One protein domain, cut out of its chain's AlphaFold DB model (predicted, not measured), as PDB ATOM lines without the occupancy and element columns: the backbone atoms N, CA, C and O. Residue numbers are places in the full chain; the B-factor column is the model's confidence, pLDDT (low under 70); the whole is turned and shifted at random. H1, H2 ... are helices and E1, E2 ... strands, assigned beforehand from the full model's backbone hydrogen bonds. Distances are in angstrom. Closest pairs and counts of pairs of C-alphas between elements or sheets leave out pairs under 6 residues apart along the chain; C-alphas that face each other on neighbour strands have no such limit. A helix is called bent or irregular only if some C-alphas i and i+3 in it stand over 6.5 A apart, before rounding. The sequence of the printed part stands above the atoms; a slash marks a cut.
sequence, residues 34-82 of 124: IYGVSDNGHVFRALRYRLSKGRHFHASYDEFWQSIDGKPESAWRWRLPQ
ATOM      1  N   ILE A  34     127.173  65.331  94.002       96.06
ATOM      2  CA  ILE A  34     126.759  66.471  94.815       96.06
ATOM      3  C   ILE A  34     125.565  66.044  95.657       96.06
ATOM      4  O   ILE A  34     124.621  65.422  95.159       96.06
ATOM      5  N   TYR A  35     125.604  66.405  96.935       96.12
ATOM      6  CA  TYR A  35     124.603  66.014  97.916       96.12
ATOM      7  C   TYR A  35     123.997  67.234  98.603       96.12
ATOM      8  O   TYR A  35     124.696  68.188  98.940       96.12
ATOM      9  N   GLY A  36     122.687  67.175  98.825       94.75
ATOM     10  CA  GLY A  36     121.935  68.133  99.628       94.75
ATOM     11  C   GLY A  36     121.515  67.506 100.953       94.75
ATOM     12  O   GLY A  36     121.181  66.326 101.018       94.75
ATOM     13  N   VAL A  37     121.510  68.291 102.027       93.62
ATOM     14  CA  VAL A  37     120.953  67.868 103.321       93.62
ATOM     15  C   VAL A  37     119.425  67.957 103.255       93.62
ATOM     16  O   VAL A  37     118.907  68.936 102.715       93.62
ATOM     17  N   SER A  38     118.713  66.949 103.764       92.19
ATOM     18  CA  SER A  38     117.245  66.988 103.845       92.19
ATOM     19  C   SER A  38     116.763  67.926 104.951       92.19
ATOM     20  O   SER A  38     117.537  68.323 105.827       92.19
ATOM     21  N   ASP A  39     115.464  68.220 104.990       88.06
ATOM     22  CA  ASP A  39     114.885  68.968 106.112       88.06
ATOM     23  C   ASP A  39     115.175  68.288 107.458       88.06
ATOM     24  O   ASP A  39     115.495  68.957 108.443       88.06
ATOM     25  N   ASN A  40     115.123  66.954 107.503       83.94
ATOM     26  CA  ASN A  40     115.429  66.183 108.708       83.94
ATOM     27  C   ASN A  40     116.917  66.237 109.071       83.94
ATOM     28  O   ASN A  40     117.250  66.283 110.253       83.94
ATOM     29  N   GLY A  41     117.814  66.274 108.082       81.69
ATOM     30  CA  GLY A  41     119.257  66.401 108.313       81.69
ATOM     31  C   GLY A  41     119.690  67.802 108.751       81.69
ATOM     32  O   GLY A  41     120.842  68.003 109.134       81.69
ATOM     33  N   HIS A  42     118.789  68.786 108.698       80.50
ATOM     34  CA  HIS A  42     119.105  70.169 109.014       80.50
ATOM     35  C   HIS A  42     119.411  70.361 110.512       80.50
ATOM     36  O   HIS A  42     118.604  70.020 111.377       80.50
ATOM     37  N   VAL A  43     120.533  71.016 110.838       71.81
ATOM     38  CA  VAL A  43     121.016  71.204 112.228       71.81
ATOM     39  C   VAL A  43     119.975  71.832 113.170       71.81
ATOM     40  O   VAL A  43     119.855  71.444 114.330       71.81
ATOM     41  N   PHE A  44     119.155  72.758 112.666       63.59
ATOM     42  CA  PHE A  44     118.079  73.397 113.440       63.59
ATOM     43  C   PHE A  44     116.841  72.518 113.698       63.59
ATOM     44  O   PHE A  44     115.986  72.925 114.482       63.59
ATOM     45  N   ARG A  45     116.742  71.323 113.102       60.66
ATOM     46  CA  ARG A  45     115.736  70.311 113.469       60.66
ATOM     47  C   ARG A  45     116.214  69.344 114.559       60.66
ATOM     48  O   ARG A  45     115.408  68.553 115.047       60.66
ATOM     49  N   ALA A  46     117.472  69.436 115.003       60.91
ATOM     50  CA  ALA A  46     117.945  68.689 116.165       60.91
ATOM     51  C   ALA A  46     117.108  69.025 117.414       60.91
ATOM     52  O   ALA A  46     116.731  70.181 117.637       60.91
ATOM     53  N   LEU A  47     116.851  68.014 118.254       57.53
ATOM     54  CA  LEU A  47     115.945  68.063 119.415       57.53
ATOM     55  C   LEU A  47     116.148  69.310 120.304       57.53
ATOM     56  O   LEU A  47     115.183  69.876 120.815       57.53
ATOM     57  N   ARG A  48     117.403  69.769 120.417       58.28
ATOM     58  CA  ARG A  48     117.851  70.934 121.198       58.28
ATOM     59  C   ARG A  48     117.239  72.277 120.755       58.28
ATOM     60  O   ARG A  48     117.096  73.162 121.590       58.28
ATOM     61  N   TYR A  49     116.857  72.444 119.485       56.91
ATOM     62  CA  TYR A  49     116.308  73.707 118.948       56.91
ATOM     63  C   TYR A  49     114.798  73.660 118.671       56.91
ATOM     64  O   TYR A  49     114.182  74.691 118.388       56.91
ATOM     65  N   ARG A  50     114.183  72.476 118.806       55.19
ATOM     66  CA  ARG A  50     112.762  72.236 118.516       55.19
ATOM     67  C   ARG A  50     111.825  73.085 119.383       55.19
ATOM     68  O   ARG A  50     110.798  73.538 118.891       55.19
ATOM     69  N   LEU A  51     112.203  73.335 120.638       56.94
ATOM     70  CA  LEU A  51     111.396  74.091 121.605       56.94
ATOM     71  C   LEU A  51     111.625  75.612 121.553       56.94
ATOM     72  O   LEU A  51     110.782  76.355 122.038       56.94
ATOM     73  N   SER A  52     112.721  76.088 120.950       60.53
ATOM     74  CA  SER A  52     113.069  77.520 120.935       60.53
ATOM     75  C   SER A  52     112.921  78.195 119.569       60.53
ATOM     76  O   SER A  52     112.675  79.398 119.523       60.53
ATOM     77  N   LYS A  53     113.057  77.460 118.450       54.78
ATOM     78  CA  LYS A  53     113.064  78.047 117.091       54.78
ATOM     79  C   LYS A  53     112.261  77.280 116.032       54.78
ATOM     80  O   LYS A  53     112.279  77.663 114.862       54.78
ATOM     81  N   GLY A  54     111.500  76.252 116.420       50.44
ATOM     82  CA  GLY A  54     110.752  75.383 115.497       50.44
ATOM     83  C   GLY A  54     109.679  76.070 114.634       50.44
ATOM     84  O   GLY A  54     109.232  75.485 113.655       50.44
ATOM     85  N   ARG A  55     109.282  77.315 114.945       49.22
ATOM     86  CA  ARG A  55     108.187  78.038 114.265       49.22
ATOM     87  C   ARG A  55     108.605  78.978 113.124       49.22
ATOM     88  O   ARG A  55     107.744  79.655 112.576       49.22
ATOM     89  N   HIS A  56     109.884  79.032 112.739       48.50
ATOM     90  CA  HIS A  56     110.355  79.999 111.730       48.50
ATOM     91  C   HIS A  56     111.186  79.413 110.580       48.50
ATOM     92  O   HIS A  56     111.874  80.162 109.885       48.50
ATOM     93  N   PHE A  57     111.108  78.108 110.315       52.72
ATOM     94  CA  PHE A  57     111.781  77.529 109.151       52.72
ATOM     95  C   PHE A  57     110.896  77.622 107.899       52.72
ATOM     96  O   PHE A  57     110.114  76.728 107.601       52.72
ATOM     97  N   HIS A  58     110.995  78.745 107.185       58.84
ATOM     98  CA  HIS A  58     110.146  79.069 106.028       58.84
ATOM     99  C   HIS A  58     110.680  78.548 104.681       58.84
ATOM    100  O   HIS A  58     110.167  78.932 103.635       58.84
ATOM    101  N   ALA A  59     111.737  77.732 104.666       69.75
ATOM    102  CA  ALA A  59     112.343  77.259 103.426       69.75
ATOM    103  C   ALA A  59     112.655  75.766 103.512       69.75
ATOM    104  O   ALA A  59     113.700  75.407 104.043       69.75
ATOM    105  N   SER A  60     111.770  74.926 102.970       85.00
ATOM    106  CA  SER A  60     112.027  73.490 102.854       85.00
ATOM    107  C   SER A  60     113.190  73.235 101.891       85.00
ATOM    108  O   SER A  60     113.219  73.731 100.760       85.00
ATOM    109  N   TYR A  61     114.182  72.495 102.376       88.81
ATOM    110  CA  TYR A  61     115.289  71.971 101.589       88.81
ATOM    111  C   TYR A  61     114.767  70.879 100.663       88.81
ATOM    112  O   TYR A  61     115.097  70.891  99.483       88.81
ATOM    113  N   ASP A  62     113.901  70.006 101.176       92.12
ATOM    114  CA  ASP A  62     113.317  68.894 100.424       92.12
ATOM    115  C   ASP A  62     112.513  69.396  99.215       92.12
ATOM    116  O   ASP A  62     112.762  68.954  98.095       92.12
ATOM    117  N   GLU A  63     111.628  70.386  99.400       91.81
ATOM    118  CA  GLU A  63     110.891  71.004  98.283       91.81
ATOM    119  C   GLU A  63     111.839  71.649  97.262       91.81
ATOM    120  O   GLU A  63     111.628  71.553  96.050       91.81
ATOM    121  N   PHE A  64     112.908  72.301  97.734       92.25
ATOM    122  CA  PHE A  64     113.881  72.912  96.837       92.25
ATOM    123  C   PHE A  64     114.640  71.857  96.029       92.25
ATOM    124  O   PHE A  64     114.709  71.996  94.809       92.25
ATOM    125  N   TRP A  65     115.158  70.802  96.665       95.25
ATOM    126  CA  TRP A  65     115.862  69.707  95.992       95.25
ATOM    127  C   TRP A  65     114.962  68.971  95.008       95.25
ATOM    128  O   TRP A  65     115.386  68.705  93.884       95.25
ATOM    129  N   GLN A  66     113.705  68.730  95.369       95.19
ATOM    130  CA  GLN A  66     112.728  68.143  94.461       95.19
ATOM    131  C   GLN A  66     112.481  69.028  93.228       95.19
ATOM    132  O   GLN A  66     112.382  68.517  92.117       95.19
ATOM    133  N   SER A  67     112.429  70.356  93.394       92.69
ATOM    134  CA  SER A  67     112.175  71.296  92.288       92.69
ATOM    135  C   SER A  67     113.285  71.370  91.228       92.69
ATOM    136  O   SER A  67     113.095  71.991  90.180       92.69
ATOM    137  N   ILE A  68     114.446  70.773  91.506       93.50
ATOM    138  CA  ILE A  68     115.632  70.766  90.641       93.50
ATOM    139  C   ILE A  68     116.068  69.343  90.272       93.50
ATOM    140  O   ILE A  68     117.257  69.095  90.070       93.50
ATOM    141  N   ASP A  69     115.117  68.412  90.242       95.44
ATOM    142  CA  ASP A  69     115.322  67.003  89.891       95.44
ATOM    143  C   ASP A  69     116.294  66.250  90.823       95.44
ATOM    144  O   ASP A  69     116.873  65.221  90.457       95.44
ATOM    145  N   GLY A  70     116.466  66.736  92.058       96.50
ATOM    146  CA  GLY A  70     117.137  65.994  93.119       96.50
ATOM    147  C   GLY A  70     116.376  64.713  93.461       96.50
ATOM    148  O   GLY A  70     115.149  64.657  93.388       96.50
ATOM    149  N   LYS A  71     117.106  63.673  93.871       97.44
ATOM    150  CA  LYS A  71     116.540  62.382  94.280       97.44
ATOM    151  C   LYS A  71     116.814  62.131  95.764       97.44
ATOM    152  O   LYS A  71     117.971  62.258  96.173       97.44
ATOM    153  N   PRO A  72     115.812  61.754  96.577       96.75
ATOM    154  CA  PRO A  72     116.062  61.315  97.944       96.75
ATOM    155  C   PRO A  72     117.021  60.121  97.933       96.75
ATOM    156  O   PRO A  72     116.800  59.159  97.202       96.75
ATOM    157  N   GLU A  73     118.085  60.186  98.729       96.50
ATOM    158  CA  GLU A  73     119.033  59.073  98.891       96.50
ATOM    159  C   GLU A  73     118.841  58.383 100.248       96.50
ATOM    160  O   GLU A  73     119.031  57.179 100.384       96.50
ATOM    161  N   SER A  74     118.441  59.142 101.271       94.50
ATOM    162  CA  SER A  74     118.130  58.636 102.609       94.50
ATOM    163  C   SER A  74     117.213  59.613 103.345       94.50
ATOM    164  O   SER A  74     116.930  60.703 102.850       94.50
ATOM    165  N   ALA A  75     116.822  59.285 104.580       90.69
ATOM    166  CA  ALA A  75     116.061  60.196 105.441       90.69
ATOM    167  C   ALA A  75     116.762  61.551 105.686       90.69
ATOM    168  O   ALA A  75     116.100  62.538 106.011       90.69
ATOM    169  N   TRP A  76     118.089  61.616 105.523       92.81
ATOM    170  CA  TRP A  76     118.916  62.765 105.909       92.81
ATOM    171  C   TRP A  76     119.560  63.490 104.719       92.81
ATOM    172  O   TRP A  76     120.119  64.575 104.894       92.81
ATOM    173  N   ARG A  77     119.523  62.898 103.516       94.94
ATOM    174  CA  ARG A  77     120.271  63.385 102.347       94.94
ATOM    175  C   ARG A  77     119.551  63.149 101.024       94.94
ATOM    176  O   ARG A  77     118.863  62.147 100.835       94.94
ATOM    177  N   TRP A  78     119.826  64.050 100.092       97.75
ATOM    178  CA  TRP A  78     119.432  64.010  98.691       97.75
ATOM    179  C   TRP A  78     120.668  63.914  97.807       97.75
ATOM    180  O   TRP A  78     121.676  64.570  98.074       97.75
ATOM    181  N   ARG A  79     120.564  63.159  96.717       97.44
ATOM    182  CA  ARG A  79     121.514  63.199  95.608       97.44
ATOM    183  C   ARG A  79     121.029  64.221  94.587       97.44
ATOM    184  O   ARG A  79     119.911  64.113  94.084       97.44
ATOM    185  N   LEU A  80     121.854  65.218  94.299       97.19
ATOM    186  CA  LEU A  80     121.541  66.263  93.328       97.19
ATOM    187  C   LEU A  80     122.086  65.872  91.947       97.19
ATOM    188  O   LEU A  80     123.086  65.149  91.872       97.19
ATOM    189  N   PRO A  81     121.457  66.325  90.848       95.56
ATOM    190  CA  PRO A  81     122.051  66.150  89.531       95.56
ATOM    191  C   PRO A  81     123.322  67.005  89.414       95.56
ATOM    192  O   PRO A  81     123.565  67.893  90.230       95.56
ATOM    193  N   GLN A  82     124.140  66.742  88.395       94.12
ATOM    194  CA  GLN A  82     125.339  67.542  88.104       94.12
ATOM    195  C   GLN A  82     125.035  68.772  87.235       94.12
ATOM    196  O   GLN A  82     125.867  69.660  87.112       94.12
TER     197      GLN A  82
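This is residues 34 to 82 of the 124 residues of the protein "Putative enzyme" of Klebsiella variicola (UniProt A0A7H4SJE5). What does the domain look like? It is a small three-stranded sheet, E1, E3 and E2, with one short helix, H2, over one face, and an open loop of residues 38 to 60 that reaches away from the sheet with H1 at its far end. This loop makes the length: the C-alphas span 36 by 18 by 13 A. What is it made of? The 49 printed residues hold two named helices and three named strands, in the order E1, H1, H2, E2, E3, a mixed class of helices and strands; the sheet's order is E1, E3, E2, all antiparallel, and the whole is only just compact, close to loose, with a radius of gyration of the C-alphas of 11.6 A.

Where are the strands? E1 is residues 34 to 37, 10.4 A long, and its C-alpha 34 is at (126.759, 66.471, 94.815). E2 is residues 71 to 74, 9.3 A, and E3 is residues 77 to 80, 9.6 A, ending with C-alpha 80 at (121.541, 66.263, 93.328). Where are the helices? H2 is residues 61 to 66, 8.5 A. H1 is residues 47 to 53, 10.6 A, with C-alpha 47 at (115.945, 68.063, 119.415); it is irregular, with C-alphas 48 and 51 7.2 A apart.

How do the strands pair? E1 and E3 are antiparallel at 145 degrees, with N 36 and O 78 within hydrogen-bond range at 2.9 A. E3 and E2, a hairpin, are antiparallel at 152 degrees, with N 71 and O 79 at 2.8 A. Where is H2? It is on the sheet at a height of 8.6 A, over E3 and slantwise to the strands at 37 degrees to E3 on the local plane; the closest C-alphas of H2 and E3, those of Trp 65 and Leu 80, are 7.2 A apart. How does the chain cross over? E1, H1 H2 and E2 form a split strand-helix-strand unit, two strands running the same way with E3 between them in the sheet, and its crossover is right-handed. Where is H1, and how are the helix backbones? H1 is not on the sheet and is apart from H2, E2 and E3. Each O i to N i+4 pair of H2 is within hydrogen-bond range; in H1 it is 1 of 3, beside 2 of 4 O i to N i+3 pairs.

How large is it? The two C-alphas farthest apart, those of Leu 51 and Gln 82, are 36.9 A apart. Is anything cut or long? The printed part has no cut and no long link. Where is confidence low? Residues 44 to 59 have pLDDT under 70 in this predicted model, and the mean of the printed part is 80.8.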